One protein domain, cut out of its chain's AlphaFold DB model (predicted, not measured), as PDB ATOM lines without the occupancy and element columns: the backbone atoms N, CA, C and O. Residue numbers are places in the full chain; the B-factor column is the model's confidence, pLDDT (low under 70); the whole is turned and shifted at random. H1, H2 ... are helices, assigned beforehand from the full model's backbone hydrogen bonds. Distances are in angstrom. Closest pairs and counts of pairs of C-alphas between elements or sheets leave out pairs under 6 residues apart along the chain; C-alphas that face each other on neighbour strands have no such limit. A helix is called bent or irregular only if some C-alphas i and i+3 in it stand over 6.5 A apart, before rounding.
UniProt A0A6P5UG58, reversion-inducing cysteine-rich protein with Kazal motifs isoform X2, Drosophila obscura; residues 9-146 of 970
ATOM      1  N   PHE A   9     219.765 198.365 227.585       72.75
ATOM      2  CA  PHE A   9     220.693 199.265 228.264       72.75
ATOM      3  C   PHE A   9     222.093 198.645 228.407       72.75
ATOM      4  O   PHE A   9     223.109 199.321 228.260       72.75
ATOM      5  N   THR A  10     222.163 197.331 228.631       75.50
ATOM      6  CA  THR A  10     223.428 196.591 228.729       75.50
ATOM      7  C   THR A  10     224.096 196.466 227.360       75.50
ATOM      8  O   THR A  10     225.310 196.629 227.273       75.50
ATOM      9  N   CYS A  11     223.320 196.264 226.290       77.56
ATOM     10  CA  CYS A  11     223.845 196.249 224.923       77.56
ATOM     11  C   CYS A  11     224.383 197.629 224.503       77.56
ATOM     12  O   CYS A  11     225.491 197.722 223.982       77.56
ATOM     13  N   CYS A  12     223.657 198.718 224.779       79.88
ATOM     14  CA  CYS A  12     224.080 200.070 224.394       79.88
ATOM     15  C   CYS A  12     225.334 200.555 225.140       79.88
ATOM     16  O   CYS A  12     226.093 201.361 224.607       79.88
ATOM     17  N   ASN A  13     225.603 200.026 226.337       79.19
ATOM     18  CA  ASN A  13     226.831 200.314 227.083       79.19
ATOM     19  C   ASN A  13     228.098 199.669 226.480       79.19
ATOM     20  O   ASN A  13     229.198 200.031 226.892       79.19
ATOM     21  N   GLN A  14     227.970 198.742 225.521       76.75
ATOM     22  CA  GLN A  14     229.108 198.094 224.844       76.75
ATOM     23  C   GLN A  14     229.706 198.947 223.710       76.75
ATOM     24  O   GLN A  14     230.748 198.602 223.155       76.75
ATOM     25  N   VAL A  15     229.054 200.056 223.357       79.00
ATOM     26  CA  VAL A  15     229.438 200.950 222.258       79.00
ATOM     27  C   VAL A  15     229.570 202.391 222.753       79.00
ATOM     28  O   VAL A  15     229.074 202.747 223.819       79.00
ATOM     29  N   PHE A  16     230.261 203.245 221.994       74.69
ATOM     30  CA  PHE A  16     230.572 204.623 222.398       74.69
ATOM     31  C   PHE A  16     230.244 205.628 221.283       74.69
ATOM     32  O   PHE A  16     230.151 205.267 220.109       74.69
ATOM     33  N   GLY A  17     230.080 206.902 221.645       78.81
ATOM     34  CA  GLY A  17     229.836 207.993 220.694       78.81
ATOM     35  C   GLY A  17     228.427 207.987 220.088       78.81
ATOM     36  O   GLY A  17     227.463 207.603 220.748       78.81
ATOM     37  N   SER A  18     228.305 208.407 218.825       77.69
ATOM     38  CA  SER A  18     227.020 208.535 218.114       77.69
ATOM     39  C   SER A  18     226.237 207.220 218.022       77.69
ATOM     40  O   SER A  18     225.012 207.238 218.103       77.69
ATOM     41  N   CYS A  19     226.932 206.081 217.932       79.31
ATOM     42  CA  CYS A  19     226.320 204.750 217.956       79.31
ATOM     43  C   CYS A  19     225.603 204.459 219.286       79.31
ATOM     44  O   CYS A  19     224.493 203.930 219.291       79.31
ATOM     45  N   ARG A  20     226.191 204.858 220.422       81.44
ATOM     46  CA  ARG A  20     225.574 204.678 221.743       81.44
ATOM     47  C   ARG A  20     224.319 205.524 221.899       81.44
ATOM     48  O   ARG A  20     223.303 205.018 222.352       81.44
ATOM     49  N   THR A  21     224.376 206.785 221.481       77.62
ATOM     50  CA  THR A  21     223.222 207.688 221.548       77.62
ATOM     51  C   THR A  21     222.091 207.220 220.634       77.62
ATOM     52  O   THR A  21     220.930 207.257 221.029       77.62
ATOM     53  N   ALA A  22     222.420 206.718 219.439       77.38
ATOM     54  CA  ALA A  22     221.441 206.080 218.564       77.38
ATOM     55  C   ALA A  22     220.829 204.831 219.222       77.38
ATOM     56  O   ALA A  22     219.618 204.664 219.155       77.38
ATOM     57  N   CYS A  23     221.641 204.015 219.908       78.75
ATOM     58  CA  CYS A  23     221.203 202.823 220.640       78.75
ATOM     59  C   CYS A  23     220.274 203.132 221.829       78.75
ATOM     60  O   CYS A  23     219.249 202.479 222.005       78.75
ATOM     61  N   GLU A  24     220.597 204.146 222.629       77.19
ATOM     62  CA  GLU A  24     219.788 204.553 223.788       77.19
ATOM     63  C   GLU A  24     218.440 205.174 223.375       77.19
ATOM     64  O   GLU A  24     217.477 205.110 224.138       77.19
ATOM     65  N   ASN A  25     218.348 205.714 222.155       74.25
ATOM     66  CA  ASN A  25     217.127 206.306 221.605       74.25
ATOM     67  C   ASN A  25     216.167 205.291 220.953       74.25
ATOM     68  O   ASN A  25     215.104 205.698 220.483       74.25
ATOM     69  N   LEU A  26     216.488 203.990 220.912       75.31
ATOM     70  CA  LEU A  26     215.539 202.998 220.396       75.31
ATOM     71  C   LEU A  26     214.409 202.723 221.386       75.31
ATOM     72  O   LEU A  26     214.624 202.264 222.509       75.31
ATOM     73  N   SER A  27     213.180 202.911 220.912       76.25
ATOM     74  CA  SER A  27     211.974 202.519 221.631       76.25
ATOM     75  C   SER A  27     211.591 201.077 221.295       76.25
ATOM     76  O   SER A  27     211.062 200.779 220.224       76.25
ATOM     77  N   LEU A  28     211.821 200.160 222.241       74.38
ATOM     78  CA  LEU A  28     211.361 198.770 222.115       74.38
ATOM     79  C   LEU A  28     209.831 198.656 222.142       74.38
ATOM     80  O   LEU A  28     209.283 197.712 221.577       74.38
ATOM     81  N   VAL A  29     209.146 199.612 222.779       72.69
ATOM     82  CA  VAL A  29     207.678 199.654 222.838       72.69
ATOM     83  C   VAL A  29     207.095 199.995 221.470       72.69
ATOM     84  O   VAL A  29     206.199 199.293 221.027       72.69
ATOM     85  N   GLU A  30     207.637 200.992 220.765       72.38
ATOM     86  CA  GLU A  30     207.145 201.388 219.432       72.38
ATOM     87  C   GLU A  30     207.338 200.285 218.386       72.38
ATOM     88  O   GLU A  30     206.459 200.061 217.551       72.38
ATOM     89  N   PHE A  31     208.457 199.554 218.467       70.25
ATOM     90  CA  PHE A  31     208.686 198.357 217.658       70.25
ATOM     91  C   PHE A  31     207.699 197.232 218.017       70.25
ATOM     92  O   PHE A  31     207.172 196.563 217.132       70.25
ATOM     93  N   ALA A  32     207.406 197.037 219.307       65.38
ATOM     94  CA  ALA A  32     206.461 196.021 219.771       65.38
ATOM     95  C   ALA A  32     204.990 196.342 219.441       65.38
ATOM     96  O   ALA A  32     204.194 195.413 219.320       65.38
ATOM     97  N   THR A  33     204.623 197.620 219.295       63.56
ATOM     98  CA  THR A  33     203.255 198.072 218.973       63.56
ATOM     99  C   THR A  33     203.048 198.403 217.489       63.56
ATOM    100  O   THR A  33     201.966 198.849 217.118       63.56
ATOM    101  N   GLY A  34     204.055 198.180 216.631       59.28
ATOM    102  CA  GLY A  34     203.952 198.303 215.169       59.28
ATOM    103  C   GLY A  34     203.952 199.734 214.615       59.28
ATOM    104  O   GLY A  34     203.573 199.935 213.464       59.28
ATOM    105  N   GLY A  35     204.355 200.730 215.412       57.47
ATOM    106  CA  GLY A  35     204.272 202.153 215.052       57.47
ATOM    107  C   GLY A  35     205.464 202.718 214.267       57.47
ATOM    108  O   GLY A  35     205.360 203.820 213.733       57.47
ATOM    109  N   ALA A  36     206.589 202.000 214.174       53.50
ATOM    110  CA  ALA A  36     207.813 202.480 213.523       53.50
ATOM    111  C   ALA A  36     208.543 201.370 212.741       53.50
ATOM    112  O   ALA A  36     208.420 200.187 213.059       53.50
ATOM    113  N   GLY A  37     209.309 201.765 211.713       59.22
ATOM    114  CA  GLY A  37     210.153 200.861 210.917       59.22
ATOM    115  C   GLY A  37     211.283 200.208 211.727       59.22
ATOM    116  O   GLY A  37     211.581 200.635 212.841       59.22
ATOM    117  N   ASP A  38     211.915 199.166 211.171       61.81
ATOM    118  CA  ASP A  38     212.971 198.390 211.842       61.81
ATOM    119  C   ASP A  38     214.146 199.291 212.276       61.81
ATOM    120  O   ASP A  38     215.007 199.665 211.477       61.81
ATOM    121  N   GLY A  39     214.198 199.629 213.570       64.62
ATOM    122  CA  GLY A  39     215.220 200.505 214.159       64.62
ATOM    123  C   GLY A  39     216.658 199.985 214.007       64.62
ATOM    124  O   GLY A  39     217.615 200.729 214.235       64.62
ATOM    125  N   ARG A  40     216.835 198.731 213.567       70.88
ATOM    126  CA  ARG A  40     218.138 198.165 213.192       70.88
ATOM    127  C   ARG A  40     218.750 198.857 211.974       70.88
ATOM    128  O   ARG A  40     219.976 198.950 211.905       70.88
ATOM    129  N   GLU A  41     217.950 199.349 211.027       69.69
ATOM    130  CA  GLU A  41     218.476 200.082 209.865       69.69
ATOM    131  C   GLU A  41     219.035 201.449 210.257       69.69
ATOM    132  O   GLU A  41     220.092 201.850 209.768       69.69
ATOM    133  N   GLU A  42     218.384 202.130 211.201       72.31
ATOM    134  CA  GLU A  42     218.851 203.412 211.726       72.31
ATOM    135  C   GLU A  42     220.154 203.239 212.522       72.31
ATOM    136  O   GLU A  42     221.106 203.992 212.333       72.31
ATOM    137  N   LEU A  43     220.267 202.170 213.320       75.94
ATOM    138  CA  LEU A  43     221.508 201.802 214.014       75.94
ATOM    139  C   LEU A  43     222.678 201.549 213.057       75.94
ATOM    140  O   LEU A  43     223.803 201.958 213.342       75.94
ATOM    141  N   ARG A  44     222.438 200.905 211.906       77.56
ATOM    142  CA  ARG A  44     223.488 200.610 210.910       77.56
ATOM    143  C   ARG A  44     224.092 201.870 210.283       77.56
ATOM    144  O   ARG A  44     225.219 201.805 209.801       77.56
ATOM    145  N   LYS A  45     223.391 203.013 210.315       77.44
ATOM    146  CA  LYS A  45     223.919 204.308 209.840       77.44
ATOM    147  C   LYS A  45     224.979 204.892 210.777       77.44
ATOM    148  O   LYS A  45     225.846 205.635 210.323       77.44
ATOM    149  N   TYR A  46     224.919 204.557 212.068       78.12
ATOM    150  CA  TYR A  46     225.764 205.151 213.109       78.12
ATOM    151  C   TYR A  46     226.733 204.155 213.772       78.12
ATOM    152  O   TYR A  46     227.703 204.588 214.393       78.12
ATOM    153  N   CYS A  47     226.510 202.842 213.632       78.69
ATOM    154  CA  CYS A  47     227.293 201.767 214.255       78.69
ATOM    155  C   CYS A  47     228.050 200.915 213.218       78.69
ATOM    156  O   CYS A  47     227.496 200.533 212.190       78.69
ATOM    157  N   GLN A  48     229.311 200.559 213.499       72.50
ATOM    158  CA  GLN A  48     230.136 199.753 212.585       72.50
ATOM    159  C   GLN A  48     229.810 198.243 212.680       72.50
ATOM    160  O   GLN A  48     229.612 197.698 213.764       72.50
ATOM    161  N   LEU A  49     229.799 197.541 211.539       61.81
ATOM    162  CA  LEU A  49     229.496 196.099 211.419       61.81
ATOM    163  C   LEU A  49     230.455 195.118 212.148       61.81
ATOM    164  O   LEU A  49     229.974 194.068 212.565       61.81
ATOM    165  N   PRO A  50     231.763 195.397 212.361       63.19
ATOM    166  CA  PRO A  50     232.675 194.459 213.035       63.19
ATOM    167  C   PRO A  50     232.419 194.262 214.539       63.19
ATOM    168  O   PRO A  50     233.079 193.438 215.166       63.19
ATOM    169  N   GLN A  51     231.486 195.003 215.144       71.25
ATOM    170  CA  GLN A  51     231.141 194.884 216.564       71.25
ATOM    171  C   GLN A  51     230.189 193.699 216.802       71.25
ATOM    172  O   GLN A  51     229.009 193.870 217.104       71.25
ATOM    173  N   VAL A  52     230.710 192.481 216.623       73.44
ATOM    174  CA  VAL A  52     229.926 191.232 216.632       73.44
ATOM    175  C   VAL A  52     229.176 191.037 217.952       73.44
ATOM    176  O   VAL A  52     228.007 190.663 217.923       73.44
ATOM    177  N   GLU A  53     229.790 191.341 219.097       74.50
ATOM    178  CA  GLU A  53     229.148 191.173 220.413       74.50
ATOM    179  C   GLU A  53     227.944 192.108 220.596       74.50
ATOM    180  O   GLU A  53     226.869 191.659 220.998       74.50
ATOM    181  N   PHE A  54     228.086 193.373 220.189       82.69
ATOM    182  CA  PHE A  54     227.014 194.368 220.228       82.69
ATOM    183  C   PHE A  54     225.838 193.972 219.330       82.69
ATOM    184  O   PHE A  54     224.691 193.925 219.781       82.69
ATOM    185  N   TRP A  55     226.111 193.625 218.067       81.31
ATOM    186  CA  TRP A  55     225.065 193.214 217.130       81.31
ATOM    187  C   TRP A  55     224.397 191.902 217.544       81.31
ATOM    188  O   TRP A  55     223.194 191.742 217.347       81.31
ATOM    189  N   THR A  56     225.135 190.992 218.181       81.94
ATOM    190  CA  THR A  56     224.567 189.766 218.758       81.94
ATOM    191  C   THR A  56     223.627 190.092 219.923       81.94
ATOM    192  O   THR A  56     222.508 189.581 219.960       81.94
ATOM    193  N   CYS A  57     224.028 190.996 220.825       83.12
ATOM    194  CA  CYS A  57     223.219 191.461 221.957       83.12
ATOM    195  C   CYS A  57     221.917 192.143 221.495       83.12
ATOM    196  O   CYS A  57     220.822 191.818 221.965       83.12
ATOM    197  N   ILE A  58     222.015 193.042 220.509       82.62
ATOM    198  CA  ILE A  58     220.863 193.732 219.919       82.62
ATOM    199  C   ILE A  58     219.940 192.747 219.198       82.62
ATOM    200  O   ILE A  58     218.737 192.742 219.462       82.62
ATOM    201  N   ASN A  59     220.471 191.857 218.355       82.38
ATOM    202  CA  ASN A  59     219.652 190.872 217.645       82.38
ATOM    203  C   ASN A  59     218.883 189.968 218.619       82.38
ATOM    204  O   ASN A  59     217.684 189.770 218.431       82.38
ATOM    205  N   GLN A  60     219.521 189.510 219.699       81.31
ATOM    206  CA  GLN A  60     218.872 188.697 220.734       81.31
ATOM    207  C   GLN A  60     217.795 189.464 221.514       81.31
ATOM    208  O   GLN A  60     216.773 188.882 221.886       81.31
ATOM    209  N   THR A  61     217.997 190.764 221.742       79.88
ATOM    210  CA  THR A  61     217.016 191.629 222.416       79.88
ATOM    211  C   THR A  61     215.771 191.809 221.551       79.88
ATOM    212  O   THR A  61     214.652 191.596 222.013       79.88
ATOM    213  N   PHE A  62     215.946 192.101 220.262       79.25
ATOM    214  CA  PHE A  62     214.822 192.201 219.335       79.25
ATOM    215  C   PHE A  62     214.146 190.844 219.082       79.25
ATOM    216  O   PHE A  62     212.927 190.799 218.963       79.25
ATOM    217  N   GLU A  63     214.885 189.732 219.070       79.94
ATOM    218  CA  GLU A  63     214.300 188.381 219.046       79.94
ATOM    219  C   GLU A  63     213.510 188.054 220.325       79.94
ATOM    220  O   GLU A  63     212.555 187.280 220.304       79.94
ATOM    221  N   ALA A  64     213.890 188.604 221.482       74.62
ATOM    222  CA  ALA A  64     213.081 188.496 222.698       74.62
ATOM    223  C   ALA A  64     211.771 189.284 222.572       74.62
ATOM    224  O   ALA A  64     210.721 188.779 222.964       74.62
ATOM    225  N   VAL A  65     211.818 190.467 221.953       75.69
ATOM    226  CA  VAL A  65     210.624 191.265 221.668       75.69
ATOM    227  C   VAL A  65     209.732 190.572 220.637       75.69
ATOM    228  O   VAL A  65     208.543 190.458 220.892       75.69
ATOM    229  N   THR A  66     210.238 190.023 219.532       77.00
ATOM    230  CA  THR A  66     209.375 189.316 218.562       77.00
ATOM    231  C   THR A  66     208.735 188.054 219.146       77.00
ATOM    232  O   THR A  66     207.587 187.752 218.836       77.00
ATOM    233  N   ARG A  67     209.422 187.348 220.054       75.88
ATOM    234  CA  ARG A  67     208.923 186.108 220.680       75.88
ATOM    235  C   ARG A  67     207.673 186.246 221.547       75.88
ATOM    236  O   ARG A  67     207.096 185.217 221.877       75.88
ATOM    237  N   GLY A  68     207.285 187.445 221.964       69.06
ATOM    238  CA  GLY A  68     206.037 187.635 222.708       69.06
ATOM    239  C   GLY A  68     204.979 188.409 221.935       69.06
ATOM    240  O   GLY A  68     204.047 188.876 222.571       69.06
ATOM    241  N   ALA A  69     205.115 188.598 220.615       68.38
ATOM    242  CA  ALA A  69     204.200 189.414 219.803       68.38
ATOM    243  C   ALA A  69     202.706 189.073 219.995       68.38
ATOM    244  O   ALA A  69     201.867 189.965 219.903       68.38
ATOM    245  N   ASP A  70     202.397 187.823 220.342       69.81
ATOM    246  CA  ASP A  70     201.034 187.332 220.572       69.81
ATOM    247  C   ASP A  70     200.455 187.695 221.957       69.81
ATOM    248  O   ASP A  70     199.301 187.391 222.251       69.81
ATOM    249  N   TRP A  71     201.233 188.348 222.827       80.94
ATOM    250  CA  TRP A  71     200.799 188.749 224.164       80.94
ATOM    251  C   TRP A  71     200.029 190.075 224.140       80.94
ATOM    252  O   TRP A  71     200.586 191.137 223.850       80.94
ATOM    253  N   SER A  72     198.749 190.022 224.506       74.62
ATOM    254  CA  SER A  72     197.828 191.170 224.572       74.62
ATOM    255  C   SER A  72     198.326 192.314 225.461       74.62
ATOM    256  O   SER A  72     198.201 193.487 225.102       74.62
ATOM    257  N   GLY A  73     198.987 191.977 226.576       74.75
ATOM    258  CA  GLY A  73     199.535 192.926 227.545       74.75
ATOM    259  C   GLY A  73     200.601 193.872 226.981       74.75
ATOM    260  O   GLY A  73     200.918 194.890 227.593       74.75
ATOM    261  N   ARG A  74     201.112 193.618 225.771       76.56
ATOM    262  CA  ARG A  74     202.081 194.500 225.098       76.56
ATOM    263  C   ARG A  74     201.569 195.897 224.837       76.56
ATOM    264  O   ARG A  74     202.326 196.860 224.942       76.56
ATOM    265  N   ARG A  75     200.275 196.014 224.544       75.38
ATOM    266  CA  ARG A  75     199.614 197.305 224.322       75.38
ATOM    267  C   ARG A  75     199.659 198.178 225.575       75.38
ATOM    268  O   ARG A  75     199.641 199.399 225.476       75.38
ATOM    269  N   CYS A  76     199.801 197.557 226.745       78.94
ATOM    270  CA  CYS A  76     199.915 198.257 228.012       78.94
ATOM    271  C   CYS A  76     201.319 198.791 228.298       78.94
ATOM    272  O   CYS A  76     201.458 199.704 229.107       78.94
ATOM    273  N   CYS A  77     202.360 198.292 227.621       82.44
ATOM    274  CA  CYS A  77     203.746 198.665 227.911       82.44
ATOM    275  C   CYS A  77     204.036 200.162 227.711       82.44
ATOM    276  O   CYS A  77     204.960 200.685 228.331       82.44
ATOM    277  N   GLN A  78     203.233 200.873 226.912       79.19
ATOM    278  CA  GLN A  78     203.328 202.331 226.758       79.19
ATOM    279  C   GLN A  78     202.942 203.112 228.027       79.19
ATOM    280  O   GLN A  78     203.430 204.223 228.231       79.19
ATOM    281  N   PHE A  79     202.103 202.527 228.891       78.31
ATOM    282  CA  PHE A  79     201.624 203.153 230.127       78.31
ATOM    283  C   PHE A  79     202.597 203.003 231.300       78.31
ATOM    284  O   PHE A  79     202.337 203.552 232.369       78.31
ATOM    285  N   GLY A  80     203.726 202.311 231.106       78.88
ATOM    286  CA  GLY A  80     204.801 202.292 232.095       78.88
ATOM    287  C   GLY A  80     205.338 203.702 232.352       78.88
ATOM    288  O   GLY A  80     205.487 204.495 231.423       78.88
ATOM    289  N   VAL A  81     205.642 204.042 233.593       76.88
ATOM    290  CA  VAL A  81     206.216 205.323 234.013       76.88
ATOM    291  C   VAL A  81     207.733 205.313 233.803       76.88
ATOM    292  O   VAL A  81     208.297 206.284 233.299       76.88
ATOM    293  N   LEU A  82     208.401 204.203 234.124       78.69
ATOM    294  CA  LEU A  82     209.851 204.034 234.050       78.69
ATOM    295  C   LEU A  82     210.282 203.355 232.741       78.69
ATOM    296  O   LEU A  82     209.757 202.316 232.339       78.69
ATOM    297  N   GLN A  83     211.323 203.895 232.097       74.56
ATOM    298  CA  GLN A  83     211.794 203.425 230.784       74.56
ATOM    299  C   GLN A  83     212.287 201.966 230.789       74.56
ATOM    300  O   GLN A  83     212.014 201.214 229.856       74.56
ATOM    301  N   HIS A  84     212.966 201.523 231.853       75.94
ATOM    302  CA  HIS A  84     213.384 200.121 231.976       75.94
ATOM    303  C   HIS A  84     212.181 199.180 232.151       75.94
ATOM    304  O   HIS A  84     212.218 198.051 231.670       75.94
ATOM    305  N   CYS A  85     211.088 199.651 232.763       81.50
ATOM    306  CA  CYS A  85     209.853 198.886 232.903       81.50
ATOM    307  C   CYS A  85     209.060 198.789 231.606       81.50
ATOM    308  O   CYS A  85     208.568 197.710 231.276       81.50
ATOM    309  N   ARG A  86     209.037 199.862 230.812       80.81
ATOM    310  CA  ARG A  86     208.534 199.840 229.431       80.81
ATOM    311  C   ARG A  86     209.256 198.790 228.584       80.81
ATOM    312  O   ARG A  86     208.615 197.972 227.928       80.81
ATOM    313  N   ASN A  87     210.586 198.762 228.660       78.12
ATOM    314  CA  ASN A  87     211.427 197.831 227.903       78.12
ATOM    315  C   ASN A  87     211.305 196.379 228.402       78.12
ATOM    316  O   ASN A  87     211.204 195.448 227.599       78.12
ATOM    317  N   ALA A  88     211.262 196.171 229.722       79.31
ATOM    318  CA  ALA A  88     211.031 194.859 230.326       79.31
ATOM    319  C   ALA A  88     209.633 194.309 229.997       79.31
ATOM    320  O   ALA A  88     209.483 193.113 229.765       79.31
ATOM    321  N   CYS A  89     208.623 195.180 229.924       82.81
ATOM    322  CA  CYS A  89     207.286 194.830 229.459       82.81
ATOM    323  C   CYS A  89     207.290 194.468 227.964       82.81
ATOM    324  O   CYS A  89     206.801 193.408 227.591       82.81
ATOM    325  N   ALA A  90     207.913 195.276 227.099       80.25
ATOM    326  CA  ALA A  90     207.954 195.010 225.656       80.25
ATOM    327  C   ALA A  90     208.696 193.708 225.293       80.25
ATOM    328  O   ALA A  90     208.399 193.072 224.283       80.25
ATOM    329  N   SER A  91     209.658 193.294 226.118       75.81
ATOM    330  CA  SER A  91     210.411 192.041 225.960       75.81
ATOM    331  C   SER A  91     209.793 190.847 226.701       75.81
ATOM    332  O   SER A  91     210.318 189.731 226.617       75.81
ATOM    333  N   ALA A  92     208.676 191.045 227.406       77.50
ATOM    334  CA  ALA A  92     207.986 189.972 228.101       77.50
ATOM    335  C   ALA A  92     207.322 189.004 227.108       77.50
ATOM    336  O   ALA A  92     206.889 189.381 226.013       77.50
ATOM    337  N   LYS A  93     207.287 187.724 227.498       69.94
ATOM    338  CA  LYS A  93     206.708 186.646 226.690       69.94
ATOM    339  C   LYS A  93     205.203 186.566 226.901       69.94
ATOM    340  O   LYS A  93     204.493 187.013 226.025       69.94
ATOM    341  N   ASN A  94     204.751 186.075 228.063       66.31
ATOM    342  CA  ASN A  94     203.325 185.837 228.368       66.31
ATOM    343  C   ASN A  94     202.928 186.230 229.810       66.31
ATOM    344  O   ASN A  94     201.851 185.872 230.270       66.31
ATOM    345  N   GLN A  95     203.818 186.870 230.573       68.25
ATOM    346  CA  GLN A  95     203.591 187.214 231.982       68.25
ATOM    347  C   GLN A  95     204.036 188.645 232.247       68.25
ATOM    348  O   GLN A  95     205.040 189.096 231.692       68.25
ATOM    349  N   ALA A  96     203.314 189.327 233.136       66.25
ATOM    350  CA  ALA A  96     203.674 190.661 233.586       66.25
ATOM    351  C   ALA A  96     205.102 190.674 234.185       66.25
ATOM    352  O   ALA A  96     205.510 189.702 234.832       66.25
ATOM    353  N   PRO A  97     205.884 191.758 234.011       65.69
ATOM    354  CA  PRO A  97     207.274 191.847 234.469       65.69
ATOM    355  C   PRO A  97     207.391 192.081 235.994       65.69
ATOM    356  O   PRO A  97     208.139 192.945 236.451       65.69
ATOM    357  N   VAL A  98     206.693 191.267 236.797       60.69
ATOM    358  CA  VAL A  98     206.522 191.384 238.263       60.69
ATOM    359  C   VAL A  98     207.846 191.348 239.027       60.69
ATOM    360  O   VAL A  98     207.989 191.975 240.073       60.69
ATOM    361  N   HIS A  99     208.844 190.644 238.495       62.88
ATOM    362  CA  HIS A  99     210.160 190.524 239.126       62.88
ATOM    363  C   HIS A  99     211.113 191.684 238.824       62.88
ATOM    364  O   HIS A  99     212.129 191.812 239.501       62.88
ATOM    365  N   THR A 100     210.816 192.497 237.810       66.19
ATOM    366  CA  THR A 100     211.657 193.635 237.407       66.19
ATOM    367  C   THR A 100     211.003 194.964 237.787       66.19
ATOM    368  O   THR A 100     211.709 195.913 238.106       66.19
ATOM    369  N   CYS A 101     209.669 195.025 237.797       75.44
ATOM    370  CA  CYS A 101     208.892 196.246 237.990       75.44
ATOM    371  C   CYS A 101     207.886 196.069 239.119       75.44
ATOM    372  O   CYS A 101     207.031 195.186 239.063       75.44
ATOM    373  N   ARG A 102     207.967 196.911 240.150       75.88
ATOM    374  CA  ARG A 102     207.106 196.811 241.331       75.88
ATOM    375  C   ARG A 102     205.737 197.442 241.062       75.88
ATOM    376  O   ARG A 102     205.658 198.565 240.581       75.88
ATOM    377  N   ARG A 103     204.652 196.757 241.445       72.75
ATOM    378  CA  ARG A 103     203.264 197.208 241.199       72.75
ATOM    379  C   ARG A 103     202.916 198.569 241.820       72.75
ATOM    380  O   ARG A 103     202.122 199.299 241.246       72.75
ATOM    381  N   SER A 104     203.528 198.934 242.950       68.06
ATOM    382  CA  SER A 104     203.327 200.250 243.583       68.06
ATOM    383  C   SER A 104     203.848 201.416 242.749       68.06
ATOM    384  O   SER A 104     203.334 202.521 242.878       68.06
ATOM    385  N   ASP A 105     204.855 201.164 241.915       71.81
ATOM    386  CA  ASP A 105     205.604 202.204 241.209       71.81
ATOM    387  C   ASP A 105     205.078 202.373 239.767       71.81
ATOM    388  O   ASP A 105     205.356 203.370 239.109       71.81
ATOM    389  N   GLU A 106     204.281 201.406 239.294       77.81
ATOM    390  CA  GLU A 106     203.821 201.242 237.909       77.81
ATOM    391  C   GLU A 106     202.307 200.937 237.836       77.81
ATOM    392  O   GLU A 106     201.870 200.073 237.075       77.81
ATOM    393  N   GLN A 107     201.492 201.612 238.657       69.44
ATOM    394  CA  GLN A 107     200.055 201.314 238.820       69.44
ATOM    395  C   GLN A 107     199.294 201.278 237.483       69.44
ATOM    396  O   GLN A 107     198.677 200.270 237.161       69.44
ATOM    397  N   MET A 108     199.444 202.307 236.643       70.88
ATOM    398  CA  MET A 108     198.755 202.408 235.343       70.88
ATOM    399  C   MET A 108     199.111 201.271 234.370       70.88
ATOM    400  O   MET A 108     198.269 200.829 233.588       70.88
ATOM    401  N   LEU A 109     200.358 200.788 234.410       79.69
ATOM    402  CA  LEU A 109     200.805 199.651 233.609       79.69
ATOM    403  C   LEU A 109     200.139 198.361 234.093       79.69
ATOM    404  O   LEU A 109     199.603 197.613 233.281       79.69
ATOM    405  N   TYR A 110     200.156 198.109 235.405       79.50
ATOM    406  CA  TYR A 110     199.572 196.898 235.981       79.50
ATOM    407  C   TYR A 110     198.049 196.862 235.876       79.50
ATOM    408  O   TYR A 110     197.509 195.805 235.570       79.50
ATOM    409  N   ASP A 111     197.376 197.998 236.034       73.44
ATOM    410  CA  ASP A 111     195.924 198.089 235.878       73.44
ATOM    411  C   ASP A 111     195.506 197.816 234.424       73.44
ATOM    412  O   ASP A 111     194.515 197.134 234.172       73.44
ATOM    413  N   CYS A 112     196.287 198.286 233.442       78.81
ATOM    414  CA  CYS A 112     196.061 197.940 232.040       78.81
ATOM    415  C   CYS A 112     196.309 196.446 231.777       78.81
ATOM    416  O   CYS A 112     195.505 195.807 231.101       78.81
ATOM    417  N   LEU A 113     197.397 195.878 232.313       79.62
ATOM    418  CA  LEU A 113     197.725 194.458 232.138       79.62
ATOM    419  C   LEU A 113     196.640 193.543 232.717       79.62
ATOM    420  O   LEU A 113     196.261 192.577 232.062       79.62
ATOM    421  N   GLU A 114     196.113 193.872 233.895       76.31
ATOM    422  CA  GLU A 114     195.040 193.120 234.554       76.31
ATOM    423  C   GLU A 114     193.733 193.191 233.747       76.31
ATOM    424  O   GLU A 114     193.124 192.159 233.469       76.31
ATOM    425  N   ARG A 115     193.365 194.376 233.238       73.50
ATOM    426  CA  ARG A 115     192.208 194.525 232.334       73.50
ATOM    427  C   ARG A 115     192.356 193.732 231.035       73.50
ATOM    428  O   ARG A 115     191.375 193.183 230.546       73.50
ATOM    429  N   GLN A 116     193.558 193.669 230.461       75.56
ATOM    430  CA  GLN A 116     193.805 192.900 229.235       75.56
ATOM    431  C   GLN A 116     193.794 191.387 229.479       75.56
ATOM    432  O   GLN A 116     193.308 190.636 228.636       75.56
ATOM    433  N   GLU A 117     194.268 190.928 230.636       77.81
ATOM    434  CA  GLU A 117     194.181 189.518 231.028       77.81
ATOM    435  C   GLU A 117     192.719 189.078 231.216       77.81
ATOM    436  O   GLU A 117     192.321 187.997 230.771       77.81
ATOM    437  N   GLU A 118     191.883 189.947 231.790       72.19
ATOM    438  CA  GLU A 118     190.436 189.733 231.868       72.19
ATOM    439  C   GLU A 118     189.770 189.750 230.487       72.19
ATOM    440  O   GLU A 118     188.945 188.878 230.197       72.19
ATOM    441  N   ALA A 119     190.171 190.677 229.610       69.88
ATOM    442  CA  ALA A 119     189.691 190.749 228.233       69.88
ATOM    443  C   ALA A 119     190.018 189.477 227.442       69.88
ATOM    444  O   ALA A 119     189.164 188.961 226.729       69.88
ATOM    445  N   ASP A 120     191.218 188.915 227.588       76.06
ATOM    446  CA  ASP A 120     191.578 187.664 226.917       76.06
ATOM    447  C   ASP A 120     190.824 186.459 227.477       76.06
ATOM    448  O   ASP A 120     190.390 185.597 226.708       76.06
ATOM    449  N   ARG A 121     190.606 186.410 228.797       78.06
ATOM    450  CA  ARG A 121     189.781 185.368 229.421       78.06
ATOM    451  C   ARG A 121     188.341 185.408 228.907       78.06
ATOM    452  O   ARG A 121     187.727 184.355 228.737       78.06
ATOM    453  N   CYS A 122     187.822 186.610 228.677       74.81
ATOM    454  CA  CYS A 122     186.440 186.854 228.294       74.81
ATOM    455  C   CYS A 122     186.218 186.720 226.780       74.81
ATOM    456  O   CYS A 122     185.444 185.886 226.314       74.81
ATOM    457  N   CYS A 123     186.965 187.489 225.990       76.50
ATOM    458  CA  CYS A 123     186.857 187.526 224.538       76.50
ATOM    459  C   CYS A 123     187.456 186.288 223.867       76.50
ATOM    460  O   CYS A 123     187.020 185.926 222.780       76.50
ATOM    461  N   GLY A 124     188.407 185.591 224.502       74.19
ATOM    462  CA  GLY A 124     189.004 184.363 223.961       74.19
ATOM    463  C   GLY A 124     188.006 183.220 223.738       74.19
ATOM    464  O   GLY A 124     188.317 182.269 223.025       74.19
ATOM    465  N   GLN A 125     186.800 183.321 224.305       74.00
ATOM    466  CA  GLN A 125     185.707 182.363 224.122       74.00
ATOM    467  C   GLN A 125     184.808 182.683 222.909       74.00
ATOM    468  O   GLN A 125     183.886 181.921 222.609       74.00
ATOM    469  N   ALA A 126     185.068 183.784 222.188       77.56
ATOM    470  CA  ALA A 126     184.281 184.201 221.029       77.56
ATOM    471  C   ALA A 126     184.482 183.271 219.829       77.56
ATOM    472  O   ALA A 126     185.600 183.007 219.390       77.56
ATOM    473  N   ARG A 127     183.366 182.795 219.266       75.69
ATOM    474  CA  ARG A 127     183.351 181.821 218.163       75.69
ATOM    475  C   ARG A 127     183.356 182.462 216.776       75.69
ATOM    476  O   ARG A 127     183.566 181.756 215.793       75.69
ATOM    477  N   THR A 128     183.112 183.770 216.680       78.31
ATOM    478  CA  THR A 128     183.156 184.535 215.421       78.31
ATOM    479  C   THR A 128     184.196 185.643 215.508       78.31
ATOM    480  O   THR A 128     184.393 186.246 216.566       78.31
ATOM    481  N   SER A 129     184.870 185.916 214.390       76.44
ATOM    482  CA  SER A 129     185.904 186.950 214.322       76.44
ATOM    483  C   SER A 129     185.341 188.355 214.517       76.44
ATOM    484  O   SER A 129     186.028 189.174 215.124       76.44
ATOM    485  N   GLU A 130     184.100 188.629 214.084       77.56
ATOM    486  CA  GLU A 130     183.459 189.930 214.330       77.56
ATOM    487  C   GLU A 130     183.207 190.153 215.828       77.56
ATOM    488  O   GLU A 130     183.547 191.203 216.369       77.56
ATOM    489  N   CYS A 131     182.706 189.131 216.532       78.00
ATOM    490  CA  CYS A 131     182.452 189.208 217.969       78.00
ATOM    491  C   CYS A 131     183.745 189.305 218.789       78.00
ATOM    492  O   CYS A 131     183.826 190.074 219.744       78.00
ATOM    493  N   LEU A 132     184.789 188.566 218.395       77.31
ATOM    494  CA  LEU A 132     186.101 188.635 219.041       77.31
ATOM    495  C   LEU A 132     186.701 190.048 218.950       77.31
ATOM    496  O   LEU A 132     187.275 190.539 219.924       77.31
ATOM    497  N   GLN A 133     186.575 190.704 217.792       72.88
ATOM    498  CA  GLN A 133     187.065 192.069 217.590       72.88
ATOM    499  C   GLN A 133     186.225 193.098 218.350       72.88
ATOM    500  O   GLN A 133     186.798 193.945 219.035       72.88
ATOM    501  N   ALA A 134     184.894 192.985 218.296       70.88
ATOM    502  CA  ALA A 134     183.990 193.854 219.046       70.88
ATOM    503  C   ALA A 134     184.228 193.744 220.561       70.88
ATOM    504  O   ALA A 134     184.385 194.760 221.229       70.88
ATOM    505  N   CYS A 135     184.355 192.523 221.090       73.50
ATOM    506  CA  CYS A 135     184.644 192.278 222.503       73.50
ATOM    507  C   CYS A 135     185.977 192.904 222.931       73.50
ATOM    508  O   CYS A 135     186.043 193.579 223.953       73.50
ATOM    509  N   ARG A 136     187.046 192.744 222.141       74.19
ATOM    510  CA  ARG A 136     188.366 193.304 222.482       74.19
ATOM    511  C   ARG A 136     188.396 194.830 222.459       74.19
ATOM    512  O   ARG A 136     189.078 195.414 223.295       74.19
ATOM    513  N   ALA A 137     187.640 195.460 221.560       68.38
ATOM    514  CA  ALA A 137     187.528 196.917 221.494       68.38
ATOM    515  C   ALA A 137     186.925 197.523 222.776       68.38
ATOM    516  O   ALA A 137     187.282 198.631 223.159       68.38
ATOM    517  N   VAL A 138     186.065 196.782 223.483       68.62
ATOM    518  CA  VAL A 138     185.426 197.233 224.734       68.62
ATOM    519  C   VAL A 138     186.422 197.383 225.886       68.62
ATOM    520  O   VAL A 138     186.243 198.237 226.751       68.62
ATOM    521  N   PHE A 139     187.481 196.575 225.899       68.25
ATOM    522  CA  PHE A 139     188.493 196.581 226.958       68.25
ATOM    523  C   PHE A 139     189.711 197.469 226.631       68.25
ATOM    524  O   PHE A 139     190.678 197.490 227.399       68.25
ATOM    525  N   GLU A 140     189.703 198.210 225.513       61.62
ATOM    526  CA  GLU A 140     190.780 199.152 225.182       61.62
ATOM    527  C   GLU A 140     190.682 200.454 226.011       61.62
ATOM    528  O   GLU A 140     189.603 201.033 226.153       61.62
ATOM    529  N   PRO A 141     191.797 200.959 226.578       52.22
ATOM    530  CA  PRO A 141     191.807 202.234 227.289       52.22
ATOM    531  C   PRO A 141     191.609 203.405 226.311       52.22
ATOM    532  O   PRO A 141     192.312 203.529 225.310       52.22
ATOM    533  N   SER A 142     190.640 204.266 226.626       48.09
ATOM    534  CA  SER A 142     190.067 205.279 225.737       48.09
ATOM    535  C   SER A 142     191.096 206.250 225.143       48.09
ATOM    536  O   SER A 142     191.700 207.044 225.862       48.09
ATOM    537  N   ASN A 143     191.200 206.286 223.812       37.25
ATOM    538  CA  ASN A 143     191.473 207.537 223.101       37.25
ATOM    539  C   ASN A 143     190.120 208.177 222.766       37.25
ATOM    540  O   ASN A 143     189.167 207.468 222.459       37.25
ATOM    541  N   ALA A 144     190.032 209.503 222.878       33.69
ATOM    542  CA  ALA A 144     188.812 210.324 222.955       33.69
ATOM    543  C   ALA A 144     187.886 210.336 221.709       33.69
ATOM    544  O   ALA A 144     187.205 211.324 221.448       33.69
ATOM    545  N   SER A 145     187.855 209.263 220.925       43.81
ATOM    546  CA  SER A 145     187.084 209.141 219.692       43.81
ATOM    547  C   SER A 145     186.913 207.666 219.316       43.81
ATOM    548  O   SER A 145     187.546 207.187 218.377       43.81
ATOM    549  N   GLN A 146     186.083 206.936 220.061       41.94
ATOM    550  CA  GLN A 146     185.553 205.649 219.609       41.94
ATOM    551  C   GLN A 146     184.027 205.722 219.602       41.94
ATOM    552  O   GLN A 146     183.392 205.931 220.637       41.94
TER     553      GLN A 146
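What this domain is: This is residues 9 to 146 of the 970 residues of the protein "reversion-inducing cysteine-rich protein with Kazal motifs isoform X2" of Drosophila obscura (UniProt A0A6P5UG58). Helices in two groups make an elongated body: H1, H2, H4 and H5 form a loose cluster towards one end, H7, H6 and H8 lie side by side in a row, and short H3 sits between the groups. H9 folds back at the far end of H8. The printed part has 138 residues, with nine named helices, H1 to H9 in order, and no named strand: all helix. It is only just compact, close to loose, with a radius of gyration of the C-alphas of 17.1 A, and spans 51 by 34 by 28 A.

Where its parts are: H1 is residues 9 to 12, from C-alpha 9 at (220.693, 199.265, 228.264). H2 is 18 to 24, H3 28 to 32, H4 39 to 46, and H5 52 to 66, 20.7 A long. H6 is 72 to 79, only just irregular: C-alphas 75 and 78 are 6.7 A apart. H7 is 83 to 90, H8 107 to 123, 23.8 A, and H9 129 to 138, ending at (185.426, 197.233, 224.734).

How they stand to each other: The closest C-alphas of touching helices are, for H1 and H2, Cys 12 and Cys 23, 5.5 A; for H1 and H5, Cys 11 and Cys 57, 5.7 A; for H2 and H4, Cys 19 and Tyr 46, 4.9 A. H4 and H5 are near each other. H3 touches H5, H6 and H7, closest to H7 at Val 29 and Ala 90, 5.4 A. H6 and H7 form a hairpin at a shallow tilt of 13 degrees. H6 touches H8 at Phe 79 and Leu 109, 5.0 A, opposite ways at 21 degrees. H8 and H9 form a hairpin, touching through residues 119 to 123 of H8. Each O i to N i+4 pair is within hydrogen-bond range in H2, H3, H5, H7, H8 and H9; H4 has 2 of 4, and H6 0 of 4 but 4 of 5 O i to N i+3 pairs; H1 is too short for an O i to N i+4 pair.

The domain as a whole: The two farthest C-alphas, Gly 17 and Arg 127, are 53.4 A apart. The printed part has no cut. The link H7 to H8, residues 91 to 106, is long. Mean pLDDT of the printed part is 72.9; 35 residues are under 70, among them 32 to 39, 93 to 100 and 137 to 146.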